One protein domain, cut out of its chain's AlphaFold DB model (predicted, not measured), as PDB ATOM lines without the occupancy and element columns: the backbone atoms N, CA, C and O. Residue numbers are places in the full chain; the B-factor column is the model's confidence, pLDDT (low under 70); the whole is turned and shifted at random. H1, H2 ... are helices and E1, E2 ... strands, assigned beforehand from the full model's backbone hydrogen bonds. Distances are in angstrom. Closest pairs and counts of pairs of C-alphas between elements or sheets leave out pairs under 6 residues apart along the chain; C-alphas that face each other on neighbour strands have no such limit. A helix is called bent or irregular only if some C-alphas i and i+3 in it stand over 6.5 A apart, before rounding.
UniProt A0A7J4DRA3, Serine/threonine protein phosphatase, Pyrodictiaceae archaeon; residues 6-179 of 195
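What this domain is: This is residues 6 to 179 of the 195 residues of the protein "Serine/threonine protein phosphatase" of Pyrodictiaceae archaeon (UniProt A0A7J4DRA3). A cluster of helices makes one end of the domain's longest axis, and a small head of hairpin and loops makes the other, with two short parallel strands, E1 and E2, between them near the middle. In the cluster the bent helix H3 folds back on itself, H6 packs on its second arm and H2 is near that arm; at the other end are the hairpin E3 E4 and H4, and the long last link, residues 147 to 174, passes round that end, where its residues 150 to 157 stick out, and then runs back to H6 in the cluster. The printed part has 174 residues, with under half of them in named elements, which run H1 E1 H2 E2 H3 E3 E4 H4 H5 H6; the class is mostly helix. The whole is compact, with a radius of gyration of the C-alphas of 16.7 A and spans of 50 by 39 by 34 A.

Where its parts are: H1, residues 6 to 14, begins at C-alpha 6 (132.428, 95.930, 139.878) and is 12.3 A long. E1 is residues 22 to 24, H2 residues 35 to 48, 19.8 A long, and E2 residues 53 to 55. H3, residues 73 to 96, was assigned as one helix by its hydrogen bonds but is bent: C-alphas 80 and 83 are 9.6 A apart. Its arms are H3a, residues 73 to 80, 10.6 A, and H3b, residues 83 to 96, 21.3 A; H3b is irregular, with C-alphas 83 and 86 7.1 A apart. E3 is residues 103 to 105, E4 109 to 111, H4 125 to 128, H5 138 to 146, 11.9 A long, and H6 175 to 179, ending at C-alpha 179 (112.399, 97.588, 148.455).

How they stand to each other: H1 and H2 are close but not clearly touching, with the C-alphas of Leu 8 and Val 38 closest at 7.1 A. E1, H2 and E2 form a strand-helix-strand unit, two parallel neighbour strands with a helix between, its crossover right-handed; N 24 and O 54 are 2.9 A apart. H3a and H3b touch, closest at the C-alphas of Leu 77 and Ala 85, 4.8 A, and run opposite ways. H3b and H6 touch, closest at the C-alphas of Leu 91 and Phe 179, 5.6 A. E3 and E4 form an antiparallel hairpin, with N 105 and O 109 2.8 A apart. H4 and H5 are close but not clearly touching, with the C-alphas of Met 128 and Ile 140 closest at 7.8 A. Every O i to N i+4 pair is within hydrogen-bond range in H1, H2, H3a, H5 and H6, and 9 of 10 in H3b; H4 is too short for one.

The domain as a whole: The C-alphas farthest apart, of Gly 83 and Asp 159, are 51.1 A apart. The printed part has no cut; the links E2 to H3, E4 to H4 and H5 to H6 are long. Mean pLDDT of the printed part is 79.5, and it is under 70 at residues 106 to 108, 119 to 136 and 151 to 175.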
ATOM      1  N   ASN A   6     131.375  95.263 140.647       94.88
ATOM      2  CA  ASN A   6     132.428  95.930 139.878       94.88
ATOM      3  C   ASN A   6     132.127  95.868 138.379       94.88
ATOM      4  O   ASN A   6     132.298  96.878 137.686       94.88
ATOM      5  N   GLY A   7     131.598  94.738 137.906       93.88
ATOM      6  CA  GLY A   7     131.030  94.595 136.569       93.88
ATOM      7  C   GLY A   7     129.933  95.624 136.311       93.88
ATOM      8  O   GLY A   7     130.043  96.406 135.364       93.88
ATOM      9  N   LEU A   8     128.950  95.739 137.219       94.06
ATOM     10  CA  LEU A   8     127.888  96.754 137.122       94.06
ATOM     11  C   LEU A   8     128.453  98.168 136.949       94.06
ATOM     12  O   LEU A   8     128.061  98.906 136.046       94.06
ATOM     13  N   ARG A   9     129.387  98.558 137.822       93.06
ATOM     14  CA  ARG A   9     130.007  99.890 137.786       93.06
ATOM     15  C   ARG A   9     130.746 100.141 136.479       93.06
ATOM     16  O   ARG A   9     130.695 101.257 135.967       93.06
ATOM     17  N   SER A  10     131.425  99.126 135.956       93.44
ATOM     18  CA  SER A  10     132.173  99.221 134.701       93.44
ATOM     19  C   SER A  10     131.235  99.434 133.515       93.44
ATOM     20  O   SER A  10     131.455 100.366 132.742       93.44
ATOM     21  N   ILE A  11     130.145  98.662 133.437       91.50
ATOM     22  CA  ILE A  11     129.105  98.809 132.408       91.50
ATOM     23  C   ILE A  11     128.500 100.213 132.473       91.50
ATOM     24  O   ILE A  11     128.556 100.954 131.494       91.50
ATOM     25  N   VAL A  12     128.016 100.634 133.646       88.75
ATOM     26  CA  VAL A  12     127.394 101.958 133.825       88.75
ATOM     27  C   VAL A  12     128.361 103.084 133.467       88.75
ATOM     28  O   VAL A  12     127.961 104.064 132.850       88.75
ATOM     29  N   LYS A  13     129.647 102.952 133.812       88.81
ATOM     30  CA  LYS A  13     130.664 103.943 133.448       88.81
ATOM     31  C   LYS A  13     130.888 104.004 131.937       88.81
ATOM     32  O   LYS A  13     131.081 105.100 131.424       88.81
ATOM     33  N   SER A  14     130.867 102.867 131.243       86.44
ATOM     34  CA  SER A  14     131.063 102.827 129.788       86.44
ATOM     35  C   SER A  14     129.919 103.452 128.989       86.44
ATOM     36  O   SER A  14     130.163 103.922 127.884       86.44
ATOM     37  N   VAL A  15     128.707 103.512 129.552       83.25
ATOM     38  CA  VAL A  15     127.510 104.042 128.867       83.25
ATOM     39  C   VAL A  15     126.997 105.359 129.459       83.25
ATOM     40  O   VAL A  15     125.932 105.833 129.091       83.25
ATOM     41  N   LYS A  16     127.732 105.956 130.406       74.62
ATOM     42  CA  LYS A  16     127.256 107.086 131.223       74.62
ATOM     43  C   LYS A  16     126.823 108.312 130.407       74.62
ATOM     44  O   LYS A  16     125.940 109.037 130.852       74.62
ATOM     45  N   ASP A  17     127.449 108.522 129.255       77.25
ATOM     46  CA  ASP A  17     127.245 109.691 128.396       77.25
ATOM     47  C   ASP A  17     126.696 109.305 127.008       77.25
ATOM     48  O   ASP A  17     126.851 110.060 126.051       77.25
ATOM     49  N   SER A  18     126.099 108.115 126.870       77.44
ATOM     50  CA  SER A  18     125.468 107.693 125.619       77.44
ATOM     51  C   SER A  18     123.945 107.784 125.699       77.44
ATOM     52  O   SER A  18     123.341 107.473 126.720       77.44
ATOM     53  N   ASP A  19     123.308 108.120 124.576       80.62
ATOM     54  CA  ASP A  19     121.847 108.047 124.411       80.62
ATOM     55  C   ASP A  19     121.363 106.601 124.166       80.62
ATOM     56  O   ASP A  19     120.318 106.356 123.561       80.62
ATOM     57  N   SER A  20     122.155 105.608 124.577       84.50
ATOM     58  CA  SER A  20     121.875 104.196 124.325       84.50
ATOM     59  C   SER A  20     120.807 103.657 125.276       84.50
ATOM     60  O   SER A  20     120.686 104.091 126.422       84.50
ATOM     61  N   ILE A  21     120.072 102.647 124.813       85.62
ATOM     62  CA  ILE A  21     119.230 101.812 125.671       85.62
ATOM     63  C   ILE A  21     120.077 100.626 126.127       85.62
ATOM     64  O   ILE A  21     120.617  99.889 125.302       85.62
ATOM     65  N   LEU A  22     120.201 100.441 127.437       89.56
ATOM     66  CA  LEU A  22     120.872  99.305 128.046       89.56
ATOM     67  C   LEU A  22     119.828  98.287 128.503       89.56
ATOM     68  O   LEU A  22     118.992  98.567 129.366       89.56
ATOM     69  N   ILE A  23     119.909  97.094 127.925       90.19
ATOM     70  CA  ILE A  23     119.043  95.966 128.253       90.19
ATOM     71  C   ILE A  23     119.882  94.949 129.019       90.19
ATOM     72  O   ILE A  23     120.869  94.429 128.500       90.19
ATOM     73  N   PHE A  24     119.497  94.676 130.261       94.31
ATOM     74  CA  PHE A  24     120.086  93.605 131.052       94.31
ATOM     75  C   PHE A  24     119.247  92.338 130.900       94.31
ATOM     76  O   PHE A  24     118.028  92.395 131.035       94.31
ATOM     77  N   LEU A  25     119.895  91.201 130.651       94.81
ATOM     78  CA  LEU A  25     119.231  89.927 130.348       94.81
ATOM     79  C   LEU A  25     118.976  89.050 131.590       94.81
ATOM     80  O   LEU A  25     118.885  87.838 131.452       94.81
ATOM     81  N   GLY A  26     118.891  89.625 132.795       95.50
ATOM     82  CA  GLY A  26     118.660  88.867 134.035       95.50
ATOM     83  C   GLY A  26     119.921  88.466 134.812       95.50
ATOM     84  O   GLY A  26     121.033  88.948 134.551       95.50
ATOM     85  N   ASP A  27     119.721  87.592 135.797       97.44
ATOM     86  CA  ASP A  27     120.735  87.016 136.684       97.44
ATOM     87  C   ASP A  27     121.500  88.067 137.471       97.44
ATOM     88  O   ASP A  27     122.719  88.227 137.371       97.44
ATOM     89  N   TYR A  28     120.768  88.841 138.253       97.50
ATOM     90  CA  TYR A  28     121.284  89.896 139.114       97.50
ATOM     91  C   TYR A  28     121.761  89.355 140.451       97.50
ATOM     92  O   TYR A  28     122.777  89.833 140.974       97.50
ATOM     93  N   ILE A  29     121.036  88.372 140.978       97.62
ATOM     94  CA  ILE A  29     121.284  87.772 142.284       97.62
ATOM     95  C   ILE A  29     121.950  86.395 142.179       97.62
ATOM     96  O   ILE A  29     122.312  85.947 141.088       97.62
ATOM     97  N   ASP A  30     122.162  85.787 143.348       96.94
ATOM     98  CA  ASP A  30     122.871  84.533 143.577       96.94
ATOM     99  C   ASP A  30     124.354  84.540 143.165       96.94
ATOM    100  O   ASP A  30     124.829  85.375 142.387       96.94
ATOM    101  N   ARG A  31     125.109  83.584 143.717       94.31
ATOM    102  CA  ARG A  31     126.532  83.259 143.475       94.31
ATOM    103  C   ARG A  31     127.550  84.323 143.904       94.31
ATOM    104  O   ARG A  31     128.673  83.969 144.263       94.31
ATOM    105  N   GLY A  32     127.201  85.609 143.866       92.19
ATOM    106  CA  GLY A  32     128.096  86.719 144.200       92.19
ATOM    107  C   GLY A  32     127.786  87.415 145.527       92.19
ATOM    108  O   GLY A  32     126.632  87.515 145.947       92.19
ATOM    109  N   PRO A  33     128.800  87.996 146.190       88.44
ATOM    110  CA  PRO A  33     128.652  88.565 147.531       88.44
ATOM    111  C   PRO A  33     127.877  89.892 147.559       88.44
ATOM    112  O   PRO A  33     127.280  90.243 148.577       88.44
ATOM    113  N   SER A  34     127.870  90.648 146.454       95.44
ATOM    114  CA  SER A  34     127.187  91.947 146.352       95.44
ATOM    115  C   SER A  34     125.832  91.856 145.642       95.44
ATOM    116  O   SER A  34     125.354  92.847 145.094       95.44
ATOM    117  N   GLN A  35     125.201  90.678 145.645       95.69
ATOM    118  CA  GLN A  35     123.903  90.420 145.008       95.69
ATOM    119  C   GLN A  35     122.791  91.386 145.447       95.69
ATOM    120  O   GLN A  35     122.021  91.862 144.615       95.69
ATOM    121  N   VAL A  36     122.763  91.783 146.723       95.12
ATOM    122  CA  VAL A  36     121.775  92.748 147.240       95.12
ATOM    123  C   VAL A  36     122.027  94.155 146.686       95.12
ATOM    124  O   VAL A  36     121.094  94.833 146.257       95.12
ATOM    125  N   GLU A  37     123.283  94.606 146.660       94.44
ATOM    126  CA  GLU A  37     123.676  95.905 146.105       94.44
ATOM    127  C   GLU A  37     123.484  95.982 144.594       94.44
ATOM    128  O   GLU A  37     123.049  97.019 144.094       94.44
ATOM    129  N   VAL A  38     123.814  94.910 143.872       96.06
ATOM    130  CA  VAL A  38     123.624  94.824 142.422       96.06
ATOM    131  C   VAL A  38     122.146  94.927 142.093       96.06
ATOM    132  O   VAL A  38     121.770  95.802 141.314       96.06
ATOM    133  N   PHE A  39     121.303  94.112 142.730       95.38
ATOM    134  CA  PHE A  39     119.875  94.125 142.446       95.38
ATOM    135  C   PHE A  39     119.234  95.468 142.821       95.38
ATOM    136  O   PHE A  39     118.634  96.125 141.971       95.38
ATOM    137  N   ALA A  40     119.444  95.965 144.046       93.25
ATOM    138  CA  ALA A  40     118.913  97.268 144.454       93.25
ATOM    139  C   ALA A  40     119.457  98.430 143.596       93.25
ATOM    140  O   ALA A  40     118.727  99.377 143.289       93.25
ATOM    141  N   GLY A  41     120.728  98.358 143.190       92.69
ATOM    142  CA  GLY A  41     121.381  99.337 142.327       92.69
ATOM    143  C   GLY A  41     120.772  99.385 140.929       92.69
ATOM    144  O   GLY A  41     120.435 100.471 140.457       92.69
ATOM    145  N   LEU A  42     120.570  98.223 140.302       93.25
ATOM    146  CA  LEU A  42     119.911  98.091 139.003       93.25
ATOM    147  C   LEU A  42     118.476  98.607 139.042       93.25
ATOM    148  O   LEU A  42     118.103  99.419 138.199       93.25
ATOM    149  N   LEU A  43     117.696  98.224 140.056       90.81
ATOM    150  CA  LEU A  43     116.334  98.730 140.211       90.81
ATOM    151  C   LEU A  43     116.318 100.258 140.345       90.81
ATOM    152  O   LEU A  43     115.498 100.930 139.724       90.81
ATOM    153  N   ASN A  44     117.243 100.836 141.116       90.19
ATOM    154  CA  ASN A  44     117.364 102.288 141.234       90.19
ATOM    155  C   ASN A  44     117.798 102.958 139.915       90.19
ATOM    156  O   ASN A  44     117.331 104.059 139.630       90.19
ATOM    157  N   LEU A  45     118.655 102.327 139.107       88.81
ATOM    158  CA  LEU A  45     118.997 102.821 137.769       88.81
ATOM    159  C   LEU A  45     117.775 102.794 136.844       88.81
ATOM    160  O   LEU A  45     117.466 103.822 136.250       88.81
ATOM    161  N   ALA A  46     117.031 101.686 136.809       86.44
ATOM    162  CA  ALA A  46     115.792 101.560 136.039       86.44
ATOM    163  C   ALA A  46     114.714 102.568 136.473       86.44
ATOM    164  O   ALA A  46     113.971 103.079 135.644       86.44
ATOM    165  N   LEU A  47     114.648 102.919 137.762       84.12
ATOM    166  CA  LEU A  47     113.758 103.982 138.246       84.12
ATOM    167  C   LEU A  47     114.189 105.390 137.823       84.12
ATOM    168  O   LEU A  47     113.337 106.262 137.670       84.12
ATOM    169  N   ARG A  48     115.498 105.650 137.739       85.50
ATOM    170  CA  ARG A  48     116.046 106.978 137.418       85.50
ATOM    171  C   ARG A  48     116.102 107.240 135.919       85.50
ATOM    172  O   ARG A  48     115.935 108.380 135.509       85.50
ATOM    173  N   PHE A  49     116.343 106.193 135.142       85.25
ATOM    174  CA  PHE A  49     116.556 106.230 133.702       85.25
ATOM    175  C   PHE A  49     115.575 105.272 133.020       85.25
ATOM    176  O   PHE A  49     115.972 104.372 132.284       85.25
ATOM    177  N   SER A  50     114.283 105.434 133.312       79.94
ATOM    178  CA  SER A  50     113.219 104.506 132.901       79.94
ATOM    179  C   SER A  50     113.034 104.374 131.390       79.94
ATOM    180  O   SER A  50     112.412 103.419 130.943       79.94
ATOM    181  N   GLU A  51     113.555 105.320 130.608       80.69
ATOM    182  CA  GLU A  51     113.533 105.271 129.141       80.69
ATOM    183  C   GLU A  51     114.782 104.595 128.549       80.69
ATOM    184  O   GLU A  51     114.775 104.203 127.385       80.69
ATOM    185  N   ASN A  52     115.847 104.432 129.342       86.31
ATOM    186  CA  ASN A  52     117.149 103.948 128.872       86.31
ATOM    187  C   ASN A  52     117.544 102.597 129.469       86.31
ATOM    188  O   ASN A  52     118.395 101.928 128.899       86.31
ATOM    189  N   ILE A  53     116.986 102.194 130.611       87.00
ATOM    190  CA  ILE A  53     117.373 100.958 131.301       87.00
ATOM    191  C   ILE A  53     116.190  99.998 131.346       87.00
ATOM    192  O   ILE A  53     115.181 100.270 131.999       87.00
ATOM    193  N   ILE A  54     116.358  98.841 130.711       87.50
ATOM    194  CA  ILE A  54     115.401  97.733 130.737       87.50
ATOM    195  C   ILE A  54     116.048  96.566 131.479       87.50
ATOM    196  O   ILE A  54     117.180  96.180 131.188       87.50
ATOM    197  N   LEU A  55     115.324  96.008 132.449       91.62
ATOM    198  CA  LEU A  55     115.759  94.844 133.216       91.62
ATOM    199  C   LEU A  55     114.875  93.655 132.853       91.62
ATOM    200  O   LEU A  55     113.696  93.633 133.225       91.62
ATOM    201  N   LEU A  56     115.444  92.680 132.143       91.94
ATOM    202  CA  LEU A  56     114.788  91.395 131.962       91.94
ATOM    203  C   LEU A  56     114.891  90.546 133.235       91.94
ATOM    204  O   LEU A  56     115.742  90.788 134.094       91.94
ATOM    205  N   ARG A  57     114.012  89.565 133.374       92.88
ATOM    206  CA  ARG A  57     114.026  88.571 134.444       92.88
ATOM    207  C   ARG A  57     114.974  87.431 134.074       92.88
ATOM    208  O   ARG A  57     114.852  86.911 132.972       92.88
ATOM    209  N   GLY A  58     115.876  87.048 134.978       95.62
ATOM    210  CA  GLY A  58     116.663  85.818 134.858       95.62
ATOM    211  C   GLY A  58     116.035  84.645 135.604       95.62
ATOM    212  O   GLY A  58     115.081  84.828 136.370       95.62
ATOM    213  N   ASN A  59     116.574  83.439 135.419       96.12
ATOM    214  CA  ASN A  59     116.149  82.279 136.206       96.12
ATOM    215  C   ASN A  59     116.540  82.423 137.685       96.12
ATOM    216  O   ASN A  59     115.852  81.892 138.556       96.12
ATOM    217  N   HIS A  60     117.571  83.218 137.982       97.31
ATOM    218  CA  HIS A  60     117.947  83.577 139.345       97.31
ATOM    219  C   HIS A  60     117.055  84.634 140.003       97.31
ATOM    220  O   HIS A  60     117.151  84.835 141.208       97.31
ATOM    221  N   GLU A  61     116.102  85.226 139.283       96.44
ATOM    222  CA  GLU A  61     114.997  85.996 139.862       96.44
ATOM    223  C   GLU A  61     113.696  85.170 139.823       96.44
ATOM    224  O   GLU A  61     112.734  85.552 139.149       96.44
ATOM    225  N   PRO A  62     113.628  84.015 140.509       93.38
ATOM    226  CA  PRO A  62     112.679  82.957 140.189       93.38
ATOM    227  C   PRO A  62     111.233  83.332 140.526       93.38
ATOM    228  O   PRO A  62     110.978  84.113 141.455       93.38
ATOM    229  N   PRO A  63     110.243  82.811 139.783       89.19
ATOM    230  CA  PRO A  63     108.893  82.701 140.310       89.19
ATOM    231  C   PRO A  63     108.873  81.644 141.421       89.19
ATOM    232  O   PRO A  63     109.746  80.780 141.496       89.19
ATOM    233  N   ILE A  64     107.867  81.715 142.292       85.88
ATOM    234  CA  ILE A  64     107.738  80.771 143.409       85.88
ATOM    235  C   ILE A  64     107.647  79.343 142.858       85.88
ATOM    236  O   ILE A  64     106.769  79.062 142.041       85.88
ATOM    237  N   GLY A  65     108.515  78.453 143.341       88.00
ATOM    238  CA  GLY A  65     108.560  77.042 142.951       88.00
ATOM    239  C   GLY A  65     109.463  76.715 141.758       88.00
ATOM    240  O   GLY A  65     109.588  75.537 141.436       88.00
ATOM    241  N   LEU A  66     110.087  77.714 141.121       91.94
ATOM    242  CA  LEU A  66     111.120  77.529 140.087       91.94
ATOM    243  C   LEU A  66     112.462  78.134 140.521       91.94
ATOM    244  O   LEU A  66     113.212  78.668 139.702       91.94
ATOM    245  N   GLU A  67     112.752  78.114 141.823       95.44
ATOM    246  CA  GLU A  67     114.025  78.589 142.350       95.44
ATOM    247  C   GLU A  67     115.195  77.775 141.770       95.44
ATOM    248  O   GLU A  67     115.143  76.540 141.753       95.44
ATOM    249  N   PRO A  68     116.277  78.433 141.315       94.69
ATOM    250  CA  PRO A  68     117.442  77.725 140.813       94.69
ATOM    251  C   PRO A  68     118.139  76.969 141.945       94.69
ATOM    252  O   PRO A  68     117.999  77.286 143.127       94.69
ATOM    253  N   PHE A  69     118.965  75.988 141.591       91.44
ATOM    254  CA  PHE A  69     119.836  75.337 142.563       91.44
ATOM    255  C   PHE A  69     121.317  75.572 142.226       91.44
ATOM    256  O   PHE A  69     121.768  75.140 141.162       91.44
ATOM    257  N   PRO A  70     122.107  76.194 143.128       93.50
ATOM    258  CA  PRO A  70     121.698  76.803 144.401       93.50
ATOM    259  C   PRO A  70     121.016  78.177 144.228       93.50
ATOM    260  O   PRO A  70     121.389  78.943 143.341       93.50
ATOM    261  N   HIS A  71     120.089  78.501 145.138       96.31
ATOM    262  CA  HIS A  71     119.515  79.840 145.335       96.31
ATOM    263  C   HIS A  71     119.983  80.393 146.693       96.31
ATOM    264  O   HIS A  71     119.409  80.079 147.742       96.31
ATOM    265  N   ASP A  72     121.090  81.139 146.707       96.31
ATOM    266  CA  ASP A  72     121.770  81.616 147.920       96.31
ATOM    267  C   ASP A  72     121.336  83.019 148.374       96.31
ATOM    268  O   ASP A  72     121.625  83.415 149.507       96.31
ATOM    269  N   TYR A  73     120.570  83.753 147.571       97.38
ATOM    270  CA  TYR A  73     120.054  85.078 147.916       97.38
ATOM    271  C   TYR A  73     119.285  85.132 149.249       97.38
ATOM    272  O   TYR A  73     119.595  86.008 150.069       97.38
ATOM    273  N   PRO A  74     118.365  84.196 149.579       96.69
ATOM    274  CA  PRO A  74     117.704  84.182 150.888       96.69
ATOM    275  C   PRO A  74     118.683  83.981 152.053       96.69
ATOM    276  O   PRO A  74     118.468  84.507 153.151       96.69
ATOM    277  N   TYR A  75     119.761  83.225 151.830       96.25
ATOM    278  CA  TYR A  75     120.806  83.002 152.825       96.25
ATOM    279  C   TYR A  75     121.620  84.279 153.053       96.25
ATOM    280  O   TYR A  75     121.768  84.704 154.199       96.25
ATOM    281  N   VAL A  76     122.047  84.954 151.981       95.94
ATOM    282  CA  VAL A  76     122.773  86.231 152.076       95.94
ATOM    283  C   VAL A  76     121.924  87.308 152.747       95.94
ATOM    284  O   VAL A  76     122.430  88.076 153.568       95.94
ATOM    285  N   LEU A  77     120.617  87.352 152.470       95.56
ATOM    286  CA  LEU A  77     119.713  88.250 153.182       95.56
ATOM    287  C   LEU A  77     119.670  87.942 154.686       95.56
ATOM    288  O   LEU A  77     119.723  88.865 155.502       95.56
ATOM    289  N   ARG A  78     119.598  86.661 155.061       95.69
ATOM    290  CA  ARG A  78     119.570  86.215 156.463       95.69
ATOM    291  C   ARG A  78     120.847  86.570 157.203       95.69
ATOM    292  O   ARG A  78     120.773  87.119 158.298       95.69
ATOM    293  N   GLU A  79     121.990  86.293 156.593       94.44
ATOM    294  CA  GLU A  79     123.304  86.591 157.155       94.44
ATOM    295  C   GLU A  79     123.479  88.096 157.401       94.44
ATOM    296  O   GLU A  79     123.931  88.509 158.467       94.44
ATOM    297  N   ARG A  80     123.068  88.932 156.440       91.69
ATOM    298  CA  ARG A  80     123.349  90.374 156.460       91.69
ATOM    299  C   ARG A  80     122.299  91.218 157.177       91.69
ATOM    300  O   ARG A  80     122.628  92.285 157.694       91.69
ATOM    301  N   PHE A  81     121.038  90.786 157.183       92.25
ATOM    302  CA  PHE A  81     119.911  91.593 157.670       92.25
ATOM    303  C   PHE A  81     119.102  90.925 158.788       92.25
ATOM    304  O   PHE A  81     118.166  91.541 159.308       92.25
ATOM    305  N   GLY A  82     119.455  89.700 159.193       92.75
ATOM    306  CA  GLY A  82     118.845  89.005 160.325       92.75
ATOM    307  C   GLY A  82     117.321  88.942 160.217       92.75
ATOM    308  O   GLY A  82     116.777  88.460 159.227       92.75
ATOM    309  N   GLY A  83     116.617  89.479 161.219       91.19
ATOM    310  CA  GLY A  83     115.149  89.458 161.279       91.19
ATOM    311  C   GLY A  83     114.424  90.218 160.159       91.19
ATOM    312  O   GLY A  83     113.217  90.064 160.015       91.19
ATOM    313  N   LEU A  84     115.125  91.025 159.352       91.31
ATOM    314  CA  LEU A  84     114.536  91.690 158.182       91.31
ATOM    315  C   LEU A  84     114.613  90.847 156.903       91.31
ATOM    316  O   LEU A  84     114.012  91.225 155.900       91.31
ATOM    317  N   ALA A  85     115.352  89.736 156.915       94.62
ATOM    318  CA  ALA A  85     115.663  88.963 155.718       94.62
ATOM    319  C   ALA A  85     114.422  88.446 154.992       94.62
ATOM    320  O   ALA A  85     114.315  88.614 153.784       94.62
ATOM    321  N   GLU A  86     113.465  87.886 155.733       95.19
ATOM    322  CA  GLU A  86     112.201  87.394 155.177       95.19
ATOM    323  C   GLU A  86     111.431  88.523 154.491       95.19
ATOM    324  O   GLU A  86     111.051  88.405 153.329       95.19
ATOM    325  N   LYS A  87     111.323  89.686 155.150       93.00
ATOM    326  CA  LYS A  87     110.624  90.832 154.566       93.00
ATOM    327  C   LYS A  87     111.316  91.379 153.318       93.00
ATOM    328  O   LYS A  87     110.655  91.814 152.375       93.00
ATOM    329  N   LEU A  88     112.647  91.402 153.315       93.38
ATOM    330  CA  LEU A  88     113.427  91.818 152.153       93.38
ATOM    331  C   LEU A  88     113.302  90.812 151.009       93.38
ATOM    332  O   LEU A  88     113.229  91.240 149.858       93.38
ATOM    333  N   TYR A  89     113.236  89.515 151.309       95.31
ATOM    334  CA  TYR A  89     113.021  88.479 150.308       95.31
ATOM    335  C   TYR A  89     111.634  88.606 149.674       95.31
ATOM    336  O   TYR A  89     111.559  88.712 148.459       95.31
ATOM    337  N   GLU A  90     110.565  88.758 150.467       93.25
ATOM    338  CA  GLU A  90     109.209  89.022 149.952       93.25
ATOM    339  C   GLU A  90     109.175  90.223 148.996       93.25
ATOM    340  O   GLU A  90     108.653  90.143 147.884       93.25
ATOM    341  N   LEU A  91     109.777  91.343 149.411       92.06
ATOM    342  CA  LEU A  91     109.861  92.549 148.586       92.06
ATOM    343  C   LEU A  91     110.703  92.329 147.318       92.06
ATOM    344  O   LEU A  91     110.420  92.945 146.289       92.06
ATOM    345  N   SER A  92     111.721  91.466 147.385       93.38
ATOM    346  CA  SER A  92     112.525  91.075 146.223       93.38
ATOM    347  C   SER A  92     111.708  90.217 145.265       93.38
ATOM    348  O   SER A  92     111.664  90.530 144.084       93.38
ATOM    349  N   SER A  93     110.979  89.212 145.755       91.88
ATOM    350  CA  SER A  93     110.085  88.372 144.951       91.88
ATOM    351  C   SER A  93     108.988  89.187 144.263       91.88
ATOM    352  O   SER A  93     108.711  88.993 143.079       91.88
ATOM    353  N   GLU A  94     108.404  90.168 144.959       87.69
ATOM    354  CA  GLU A  94     107.480  91.129 144.344       87.69
ATOM    355  C   GLU A  94     108.140  91.961 143.236       87.69
ATOM    356  O   GLU A  94     107.475  92.327 142.264       87.69
ATOM    357  N   ALA A  95     109.424  92.298 143.382       88.19
ATOM    358  CA  ALA A  95     110.191  92.999 142.359       88.19
ATOM    359  C   ALA A  95     110.539  92.082 141.176       88.19
ATOM    360  O   ALA A  95     110.389  92.518 140.038       88.19
ATOM    361  N   PHE A  96     110.919  90.821 141.415       90.12
ATOM    362  CA  PHE A  96     111.197  89.822 140.374       90.12
ATOM    363  C   PHE A  96     109.998  89.633 139.445       90.12
ATOM    364  O   PHE A  96     110.139  89.657 138.227       90.12
ATOM    365  N   ASN A  97     108.794  89.558 140.017       83.56
ATOM    366  CA  ASN A  97     107.545  89.430 139.260       83.56
ATOM    367  C   ASN A  97     107.184  90.666 138.420       83.56
ATOM    368  O   ASN A  97     106.225  90.618 137.657       83.56
ATOM    369  N   LYS A  98     107.920  91.771 138.568       82.62
ATOM    370  CA  LYS A  98     107.752  92.997 137.777       82.62
ATOM    371  C   LYS A  98     108.859  93.193 136.751       82.62
ATOM    372  O   LYS A  98     108.791  94.161 136.002       82.62
ATOM    373  N   LEU A  99     109.876  92.332 136.739       86.12
ATOM    374  CA  LEU A  99     110.902  92.350 135.706       86.12
ATOM    375  C   LEU A  99     110.300  91.914 134.372       86.12
ATOM    376  O   LEU A  99     109.348  91.136 134.318       86.12
ATOM    377  N   VAL A 100     110.857  92.444 133.291       85.12
ATOM    378  CA  VAL A 100     110.375  92.179 131.937       85.12
ATOM    379  C   VAL A 100     110.791  90.756 131.535       85.12
ATOM    380  O   VAL A 100     111.923  90.363 131.767       85.12
ATOM    381  N   LEU A 101     109.909  89.942 130.955       82.88
ATOM    382  CA  LEU A 101     110.285  88.567 130.570       82.88
ATOM    383  C   LEU A 101     111.080  88.510 129.258       82.88
ATOM    384  O   LEU A 101     111.936  87.650 129.088       82.88
ATOM    385  N   PHE A 102     110.814  89.438 128.343       82.62
ATOM    386  CA  PHE A 102     111.436  89.492 127.025       82.62
ATOM    387  C   PHE A 102     111.402  90.931 126.486       82.62
ATOM    388  O   PHE A 102     110.558  91.742 126.874       82.62
ATOM    389  N   ALA A 103     112.285  91.251 125.548       79.38
ATOM    390  CA  ALA A 103     112.238  92.501 124.797       79.38
ATOM    391  C   ALA A 103     112.383  92.229 123.300       79.38
ATOM    392  O   ALA A 103     113.065  91.290 122.902       79.38
ATOM    393  N   ILE A 104     111.771  93.068 122.468       76.38
ATOM    394  CA  ILE A 104     111.897  92.970 121.013       76.38
ATOM    395  C   ILE A 104     112.692  94.175 120.512       76.38
ATOM    396  O   ILE A 104     112.254  95.322 120.627       76.38
ATOM    397  N   ALA A 105     113.867  93.918 119.944       74.62
ATOM    398  CA  ALA A 105     114.626  94.907 119.195       74.62
ATOM    399  C   ALA A 105     114.054  94.952 117.773       74.62
ATOM    400  O   ALA A 105     114.172  93.974 117.047       74.62
ATOM    401  N   ARG A 106     113.372  96.055 117.425       69.31
ATOM    402  CA  ARG A 106     112.617  96.327 116.176       69.31
ATOM    403  C   ARG A 106     112.986  95.458 114.954       69.31
ATOM    404  O   ARG A 106     113.773  95.884 114.116       69.31
ATOM    405  N   GLY A 107     112.362  94.285 114.827       62.16
ATOM    406  CA  GLY A 107     112.542  93.376 113.684       62.16
ATOM    407  C   GLY A 107     113.924  92.714 113.570       62.16
ATOM    408  O   GLY A 107     114.193  92.049 112.577       62.16
ATOM    409  N   GLU A 108     114.801  92.895 114.558       69.25
ATOM    410  CA  GLU A 108     116.164  92.361 114.571       69.25
ATOM    411  C   GLU A 108     116.288  91.138 115.477       69.25
ATOM    412  O   GLU A 108     116.848  90.122 115.073       69.25
ATOM    413  N   ALA A 109     115.787  91.236 116.711       78.12
ATOM    414  CA  ALA A 109     115.998  90.201 117.713       78.12
ATOM    415  C   ALA A 109     114.906  90.181 118.782       78.12
ATOM    416  O   ALA A 109     114.377  91.218 119.190       78.12
ATOM    417  N   ILE A 110     114.648  88.980 119.293       79.94
ATOM    418  CA  ILE A 110     113.931  88.763 120.545       79.94
ATOM    419  C   ILE A 110     114.981  88.477 121.608       79.94
ATOM    420  O   ILE A 110     115.845  87.620 121.438       79.94
ATOM    421  N   LEU A 111     114.916  89.236 122.691       86.25
ATOM    422  CA  LEU A 111     115.811  89.140 123.825       86.25
ATOM    423  C   LEU A 111     115.058  88.448 124.952       86.25
ATOM    424  O   LEU A 111     114.059  88.972 125.438       86.25
ATOM    425  N   VAL A 112     115.556  87.290 125.352       89.25
ATOM    426  CA  VAL A 112     115.100  86.490 126.493       89.25
ATOM    427  C   VAL A 112     116.316  86.127 127.336       89.25
ATOM    428  O   VAL A 112     117.451  86.356 126.912       89.25
ATOM    429  N   HIS A 113     116.085  85.607 128.538       93.12
ATOM    430  CA  HIS A 113     117.175  85.190 129.410       93.12
ATOM    431  C   HIS A 113     117.778  83.841 128.988       93.12
ATOM    432  O   HIS A 113     118.973  83.783 128.714       93.12
ATOM    433  N   GLY A 114     116.953  82.793 128.913       91.56
ATOM    434  CA  GLY A 114     117.362  81.466 128.455       91.56
ATOM    435  C   GLY A 114     117.182  81.335 126.947       91.56
ATOM    436  O   GLY A 114     118.103  81.575 126.164       91.56
ATOM    437  N   GLY A 115     115.962  81.005 126.525       85.88
ATOM    438  CA  GLY A 115     115.665  80.719 125.126       85.88
ATOM    439  C   GLY A 115     114.187  80.875 124.777       85.88
ATOM    440  O   GLY A 115     113.357  81.122 125.650       85.88
ATOM    441  N   PRO A 116     113.831  80.791 123.485       80.19
ATOM    442  CA  PRO A 116     112.437  80.834 123.073       80.19
ATOM    443  C   PRO A 116     111.678  79.602 123.601       80.19
ATOM    444  O   PRO A 116     112.264  78.517 123.677       80.19
ATOM    445  N   PRO A 117     110.383  79.741 123.927       80.50
ATOM    446  CA  PRO A 117     109.493  78.616 124.197       80.50
ATOM    447  C   PRO A 117     109.493  77.541 123.106       80.50
ATOM    448  O   PRO A 117     109.692  77.827 121.928       80.50
ATOM    449  N   THR A 118     109.220  76.295 123.478       78.75
ATOM    450  CA  THR A 118     109.240  75.148 122.554       78.75
ATOM    451  C   THR A 118     108.116  75.191 121.518       78.75
ATOM    452  O   THR A 118     108.300  74.737 120.394       78.75
ATOM    453  N   HIS A 119     106.976  75.794 121.864       69.94
ATOM    454  CA  HIS A 119     105.800  75.930 120.994       69.94
ATOM    455  C   HIS A 119     105.695  77.341 120.384       69.94
ATOM    456  O   HIS A 119     104.600  77.835 120.124       69.94
ATOM    457  N   PHE A 120     106.834  78.019 120.190       66.06
ATOM    458  CA  PHE A 120     106.895  79.410 119.720       66.06
ATOM    459  C   PHE A 120     106.154  79.636 118.392       66.06
ATOM    460  O   PHE A 120     105.503  80.659 118.232       66.06
ATOM    461  N   GLU A 121     106.231  78.689 117.451       64.94
ATOM    462  CA  GLU A 121     105.609  78.802 116.117       64.94
ATOM    463  C   GLU A 121     104.077  78.686 116.136       64.94
ATOM    464  O   GLU A 121     103.415  79.090 115.182       64.94
ATOM    465  N   GLU A 122     103.508  78.137 117.209       62.69
ATOM    466  CA  GLU A 122     102.063  77.935 117.368       62.69
ATOM    467  C   GLU A 122     101.397  79.064 118.166       62.69
ATOM    468  O   GLU A 122     100.171  79.097 118.287       62.69
ATOM    469  N   MET A 123     102.195  79.979 118.727       61.28
ATOM    470  CA  MET A 123     101.726  81.098 119.535       61.28
ATOM    471  C   MET A 123     101.908  82.406 118.776       61.28
ATOM    472  O   MET A 123     102.997  82.717 118.295       61.28
ATOM    473  N   GLU A 124     100.863  83.228 118.741       62.84
ATOM    474  CA  GLU A 124     101.026  84.612 118.314       62.84
ATOM    475  C   GLU A 124     102.011  85.307 119.261       62.84
ATOM    476  O   GLU A 124     101.909  85.185 120.488       62.84
ATOM    477  N   VAL A 125     102.964  86.060 118.702       59.78
ATOM    478  CA  VAL A 125     103.944  86.841 119.474       59.78
ATOM    479  C   VAL A 125     103.199  87.668 120.521       59.78
ATOM    480  O   VAL A 125     103.524  87.588 121.697       59.78
ATOM    481  N   ASP A 126     102.115  88.341 120.135       57.59
ATOM    482  CA  ASP A 126     101.279  89.137 121.037       57.59
ATOM    483  C   ASP A 126     100.544  88.324 122.118       57.59
ATOM    484  O   ASP A 126     100.187  88.902 123.137       57.59
ATOM    485  N   GLU A 127     100.325  87.015 121.961       57.50
ATOM    486  CA  GLU A 127      99.740  86.150 123.000       57.50
ATOM    487  C   GLU A 127     100.795  85.655 123.997       57.50
ATOM    488  O   GLU A 127     100.559  85.649 125.207       57.50
ATOM    489  N   MET A 128     101.983  85.308 123.505       58.06
ATOM    490  CA  MET A 128     103.132  84.882 124.314       58.06
ATOM    491  C   MET A 128     103.715  86.034 125.139       58.06
ATOM    492  O   MET A 128     104.216  85.846 126.250       58.06
ATOM    493  N   PHE A 129     103.621  87.237 124.583       57.25
ATOM    494  CA  PHE A 129     104.280  88.446 125.051       57.25
ATOM    495  C   PHE A 129     103.302  89.572 125.385       57.25
ATOM    496  O   PHE A 129     103.711  90.718 125.591       57.25
ATOM    497  N   SER A 130     102.005  89.252 125.467       47.50
ATOM    498  CA  SER A 130     100.961  90.225 125.762       47.50
ATOM    499  C   SER A 130     101.296  90.983 127.047       47.50
ATOM    500  O   SER A 130     101.459  90.394 128.116       47.50
ATOM    501  N   CYS A 131     101.319  92.311 126.960       46.84
ATOM    502  CA  CYS A 131     101.394  93.210 128.110       46.84
ATOM    503  C   CYS A 131     100.061  93.272 128.885       46.84
ATOM    504  O   CYS A 131      99.747  94.306 129.477       46.84
ATOM    505  N   THR A 132      99.217  92.235 128.811       47.22
ATOM    506  CA  THR A 132      97.972  92.192 129.582       47.22
ATOM    507  C   THR A 132      98.288  91.904 131.048       47.22
ATOM    508  O   THR A 132      99.326  91.337 131.373       47.22
ATOM    509  N   ASP A 133      97.375  92.254 131.959       48.59
ATOM    510  CA  ASP A 133      97.514  91.967 133.401       48.59
ATOM    511  C   ASP A 133      97.605  90.457 133.728       48.59
ATOM    512  O   ASP A 133      97.708  90.066 134.894       48.59
ATOM    513  N   LYS A 134      97.530  89.583 132.717       52.41
ATOM    514  CA  LYS A 134      97.681  88.140 132.855       52.41
ATOM    515  C   LYS A 134      99.133  87.766 132.588       52.41
ATOM    516  O   LYS A 134      99.609  87.867 131.462       52.41
ATOM    517  N   LEU A 135      99.811  87.295 133.633       58.47
ATOM    518  CA  LEU A 135     101.100  86.623 133.488       58.47
ATOM    519  C   LEU A 135     100.976  85.481 132.461       58.47
ATOM    520  O   LEU A 135      99.939  84.803 132.454       58.47
ATOM    521  N   PRO A 136     102.011  85.237 131.635       68.88
ATOM    522  CA  PRO A 136     102.061  84.050 130.794       68.88
ATOM    523  C   PRO A 136     101.884  82.783 131.634       68.88
ATOM    524  O   PRO A 136     102.122  82.777 132.848       68.88
ATOM    525  N   ARG A 137     101.466  81.693 130.988       78.31
ATOM    526  CA  ARG A 137     101.411  80.383 131.647       78.31
ATOM    527  C   ARG A 137     102.799  80.034 132.209       78.31
ATOM    528  O   ARG A 137     103.814  80.389 131.614       78.31
ATOM    529  N   MET A 138     102.839  79.368 133.364       83.44
ATOM    530  CA  MET A 138     104.100  79.131 134.081       83.44
ATOM    531  C   MET A 138     105.097  78.287 133.275       83.44
ATOM    532  O   MET A 138     106.289  78.532 133.371       83.44
ATOM    533  N   ASP A 139     104.614  77.363 132.445       84.19
ATOM    534  CA  ASP A 139     105.443  76.568 131.532       84.19
ATOM    535  C   ASP A 139     106.179  77.445 130.504       84.19
ATOM    536  O   ASP A 139     107.370  77.273 130.280       84.19
ATOM    537  N   ILE A 140     105.509  78.460 129.951       83.25
ATOM    538  CA  ILE A 140     106.132  79.435 129.041       83.25
ATOM    539  C   ILE A 140     107.180  80.277 129.782       83.25
ATOM    540  O   ILE A 140     108.248  80.556 129.244       83.25
ATOM    541  N   VAL A 141     106.884  80.696 131.019       85.94
ATOM    542  CA  VAL A 141     107.843  81.449 131.845       85.94
ATOM    543  C   VAL A 141     109.075  80.599 132.145       85.94
ATOM    544  O   VAL A 141     110.187  81.096 132.021       85.94
ATOM    545  N   GLU A 142     108.889  79.334 132.519       90.69
ATOM    546  CA  GLU A 142     109.979  78.393 132.767       90.69
ATOM    547  C   GLU A 142     110.879  78.266 131.537       90.69
ATOM    548  O   GLU A 142     112.080  78.488 131.648       90.69
ATOM    549  N   GLU A 143     110.305  78.030 130.359       88.88
ATOM    550  CA  GLU A 143     111.058  77.912 129.108       88.88
ATOM    551  C   GLU A 143     111.829  79.196 128.751       88.88
ATOM    552  O   GLU A 143     113.013  79.126 128.420       88.88
ATOM    553  N   ILE A 144     111.214  80.378 128.894       87.88
ATOM    554  CA  ILE A 144     111.886  81.675 128.663       87.88
ATOM    555  C   ILE A 144     113.109  81.852 129.573       87.88
ATOM    556  O   ILE A 144     114.104  82.463 129.172       87.88
ATOM    557  N   LEU A 145     113.028  81.352 130.806       91.88
ATOM    558  CA  LEU A 145     114.081  81.500 131.805       91.88
ATOM    559  C   LEU A 145     115.125  80.373 131.745       91.88
ATOM    560  O   LEU A 145     116.266  80.608 132.115       91.88
ATOM    561  N   TRP A 146     114.781  79.170 131.295       93.25
ATOM    562  CA  TRP A 146     115.641  77.991 131.460       93.25
ATOM    563  C   TRP A 146     116.072  77.306 130.167       93.25
ATOM    564  O   TRP A 146     116.961  76.460 130.223       93.25
ATOM    565  N   ASN A 147     115.479  77.629 129.014       90.56
ATOM    566  CA  ASN A 147     115.866  76.966 127.772       90.56
ATOM    567  C   ASN A 147     117.308  77.307 127.381       90.56
ATOM    568  O   ASN A 147     117.665  78.472 127.238       90.56
ATOM    569  N   ASP A 148     118.100  76.270 127.123       83.88
ATOM    570  CA  ASP A 148     119.436  76.376 126.549       83.88
ATOM    571  C   ASP A 148     119.406  76.097 125.033       83.88
ATOM    572  O   ASP A 148     118.577  75.315 124.550       83.88
ATOM    573  N   PRO A 149     120.330  76.680 124.247       73.94
ATOM    574  CA  PRO A 149     120.491  76.312 122.849       73.94
ATOM    575  C   PRO A 149     120.951  74.852 122.723       73.94
ATOM    576  O   PRO A 149     121.912  74.426 123.363       73.94
ATOM    577  N   PHE A 150     120.306  74.083 121.845       71.75
ATOM    578  CA  PHE A 150     120.739  72.724 121.514       71.75
ATOM    579  C   PHE A 150     121.766  72.742 120.366       71.75
ATOM    580  O   PHE A 150     121.633  73.538 119.435       71.75
ATOM    581  N   GLU A 151     122.762  71.844 120.383       58.28
ATOM    582  CA  GLU A 151     123.927  71.839 119.463       58.28
ATOM    583  C   GLU A 151     123.588  71.799 117.953       58.28
ATOM    584  O   GLU A 151     124.458  72.047 117.123       58.28
ATOM    585  N   ASN A 152     122.329  71.539 117.576       55.06
ATOM    586  CA  ASN A 152     121.871  71.442 116.186       55.06
ATOM    587  C   ASN A 152     120.782  72.463 115.797       55.06
ATOM    588  O   ASN A 152     120.078  72.256 114.809       55.06
ATOM    589  N   VAL A 153     120.608  73.557 116.545       54.84
ATOM    590  CA  VAL A 153     119.662  74.619 116.160       54.84
ATOM    591  C   VAL A 153     120.263  75.454 115.025       54.84
ATOM    592  O   VAL A 153     121.095  76.334 115.237       54.84
ATOM    593  N   ILE A 154     119.850  75.160 113.789       42.34
ATOM    594  CA  ILE A 154     120.249  75.900 112.587       42.34
ATOM    595  C   ILE A 154     119.178  76.954 112.291       42.34
ATOM    596  O   ILE A 154     118.071  76.604 111.902       42.34
ATOM    597  N   ASN A 155     119.536  78.237 112.419       48.47
ATOM    598  CA  ASN A 155     118.818  79.393 111.859       48.47
ATOM    599  C   ASN A 155     117.287  79.363 112.020       48.47
ATOM    600  O   ASN A 155     116.559  79.283 111.028       48.47
ATOM    601  N   LEU A 156     116.805  79.515 113.253       50.62
ATOM    602  CA  LEU A 156     115.416  79.894 113.479       50.62
ATOM    603  C   LEU A 156     115.213  81.316 112.921       50.62
ATOM    604  O   LEU A 156     115.725  82.291 113.473       50.62
ATOM    605  N   LYS A 157     114.563  81.426 111.758       45.72
ATOM    606  CA  LYS A 157     114.188  82.703 111.139       45.72
ATOM    607  C   LYS A 157     112.728  82.978 111.461       45.72
ATOM    608  O   LYS A 157     111.878  82.166 111.116       45.72
ATOM    609  N   TYR A 158     112.463  84.127 112.068       52.69
ATOM    610  CA  TYR A 158     111.117  84.546 112.438       52.69
ATOM    611  C   TYR A 158     110.777  85.870 111.756       52.69
ATOM    612  O   TYR A 158     111.563  86.817 111.823       52.69
ATOM    613  N   ASP A 159     109.608  85.935 111.122       43.56
ATOM    614  CA  ASP A 159     109.064  87.173 110.567       43.56
ATOM    615  C   ASP A 159     108.385  87.959 111.694       43.56
ATOM    616  O   ASP A 159     107.228  87.735 112.041       43.56
ATOM    617  N   ILE A 160     109.136  88.864 112.320       49.69
ATOM    618  CA  ILE A 160     108.614  89.720 113.385       49.69
ATOM    619  C   ILE A 160     108.038  90.997 112.750       49.69
ATOM    620  O   ILE A 160     108.719  92.022 112.660       49.69
ATOM    621  N   GLU A 161     106.777  90.970 112.314       41.47
ATOM    622  CA  GLU A 161     106.048  92.194 111.945       41.47
ATOM    623  C   GLU A 161     105.684  92.991 113.214       41.47
ATOM    624  O   GLU A 161     104.568  92.934 113.724       41.47
ATOM    625  N   THR A 162     106.632  93.740 113.787       40.78
ATOM    626  CA  THR A 162     106.333  94.556 114.976       40.78
ATOM    627  C   THR A 162     105.592  95.843 114.621       40.78
ATOM    628  O   THR A 162     106.105  96.675 113.867       40.78
ATOM    629  N   SER A 163     104.460  96.097 115.284       34.34
ATOM    630  CA  SER A 163     103.970  97.468 115.458       34.34
ATOM    631  C   SER A 163     104.994  98.293 116.277       34.34
ATOM    632  O   SER A 163     105.724  97.731 117.096       34.34
ATOM    633  N   PRO A 164     105.095  99.626 116.109       33.12
ATOM    634  CA  PRO A 164     106.254 100.411 116.569       33.12
ATOM    635  C   PRO A 164     106.499 100.509 118.093       33.12
ATOM    636  O   PRO A 164     107.354 101.305 118.498       33.12
ATOM    637  N   LYS A 165     105.741  99.809 118.953       35.91
ATOM    638  CA  LYS A 165     105.687 100.072 120.404       35.91
ATOM    639  C   LYS A 165     105.436  98.854 121.314       35.91
ATOM    640  O   LYS A 165     104.778  99.018 122.337       35.91
ATOM    641  N   THR A 166     105.986  97.674 121.042       41.78
ATOM    642  CA  THR A 166     105.904  96.563 122.019       41.78
ATOM    643  C   THR A 166     107.187  96.452 122.845       41.78
ATOM    644  O   THR A 166     107.935  95.487 122.762       41.78
ATOM    645  N   ILE A 167     107.463  97.483 123.648       45.03
ATOM    646  CA  ILE A 167     108.238  97.310 124.882       45.03
ATOM    647  C   ILE A 167     107.178  97.101 125.958       45.03
ATOM    648  O   ILE A 167     106.317  97.967 126.132       45.03
ATOM    649  N   CYS A 168     107.200  95.963 126.655       43.25
ATOM    650  CA  CYS A 168     106.389  95.806 127.856       43.25
ATOM    651  C   CYS A 168     106.853  96.866 128.857       43.25
ATOM    652  O   CYS A 168     107.932  96.766 129.442       43.25
ATOM    653  N   ASN A 169     106.083  97.955 128.944       39.75
ATOM    654  CA  ASN A 169     106.415  99.115 129.752       39.75
ATOM    655  C   ASN A 169     106.397  98.705 131.223       39.75
ATOM    656  O   ASN A 169     105.354  98.649 131.872       39.75
ATOM    657  N   TYR A 170     107.591  98.451 131.743       42.91
ATOM    658  CA  TYR A 170     107.892  98.395 133.161       42.91
ATOM    659  C   TYR A 170     107.283  99.622 133.866       42.91
ATOM    660  O   TYR A 170     107.690 100.756 133.611       42.91
ATOM    661  N   CYS A 171     106.293  99.419 134.748       42.94
ATOM    662  CA  CYS A 171     105.693 100.480 135.571       42.94
ATOM    663  C   CYS A 171     106.012 100.259 137.064       42.94
ATOM    664  O   CYS A 171     105.291  99.555 137.780       42.94
ATOM    665  N   PRO A 172     107.098 100.852 137.588       51.34
ATOM    666  CA  PRO A 172     107.697 100.409 138.843       51.34
ATOM    667  C   PRO A 172     107.399 101.316 140.038       51.34
ATOM    668  O   PRO A 172     108.319 101.820 140.673       51.34
ATOM    669  N   ASN A 173     106.142 101.600 140.386       58.94
ATOM    670  CA  ASN A 173     105.948 102.804 141.209       58.94
ATOM    671  C   ASN A 173     105.967 102.641 142.739       58.94
ATOM    672  O   ASN A 173     106.544 103.506 143.395       58.94
ATOM    673  N   LYS A 174     105.448 101.562 143.347       62.62
ATOM    674  CA  LYS A 174     105.404 101.463 144.829       62.62
ATOM    675  C   LYS A 174     106.340 100.417 145.438       62.62
ATOM    676  O   LYS A 174     107.282 100.800 146.124       62.62
ATOM    677  N   CYS A 175     106.127  99.125 145.171       63.47
ATOM    678  CA  CYS A 175     106.880  98.049 145.842       63.47
ATOM    679  C   CYS A 175     108.396  98.153 145.625       63.47
ATOM    680  O   CYS A 175     109.166  97.989 146.564       63.47
ATOM    681  N   LEU A 176     108.820  98.521 144.414       72.25
ATOM    682  CA  LEU A 176     110.231  98.672 144.053       72.25
ATOM    683  C   LEU A 176     110.912  99.812 144.818       72.25
ATOM    684  O   LEU A 176     111.999  99.634 145.365       72.25
ATOM    685  N   ARG A 177     110.242 100.967 144.945       80.94
ATOM    686  CA  ARG A 177     110.732 102.081 145.774       80.94
ATOM    687  C   ARG A 177     110.824 101.677 147.240       80.94
ATOM    688  O   ARG A 177     111.800 102.029 147.902       80.94
ATOM    689  N   THR A 178     109.838 100.932 147.740       80.75
ATOM    690  CA  THR A 178     109.849 100.395 149.105       80.75
ATOM    691  C   THR A 178     111.021  99.442 149.313       80.75
ATOM    692  O   THR A 178     111.750  99.618 150.283       80.75
ATOM    693  N   PHE A 179     111.258  98.500 148.398       84.19
ATOM    694  CA  PHE A 179     112.399  97.588 148.455       84.19
ATOM    695  C   PHE A 179     113.732  98.345 148.498       84.19
ATOM    696  O   PHE A 179     114.482  98.202 149.461       84.19
TER     697      PHE A 179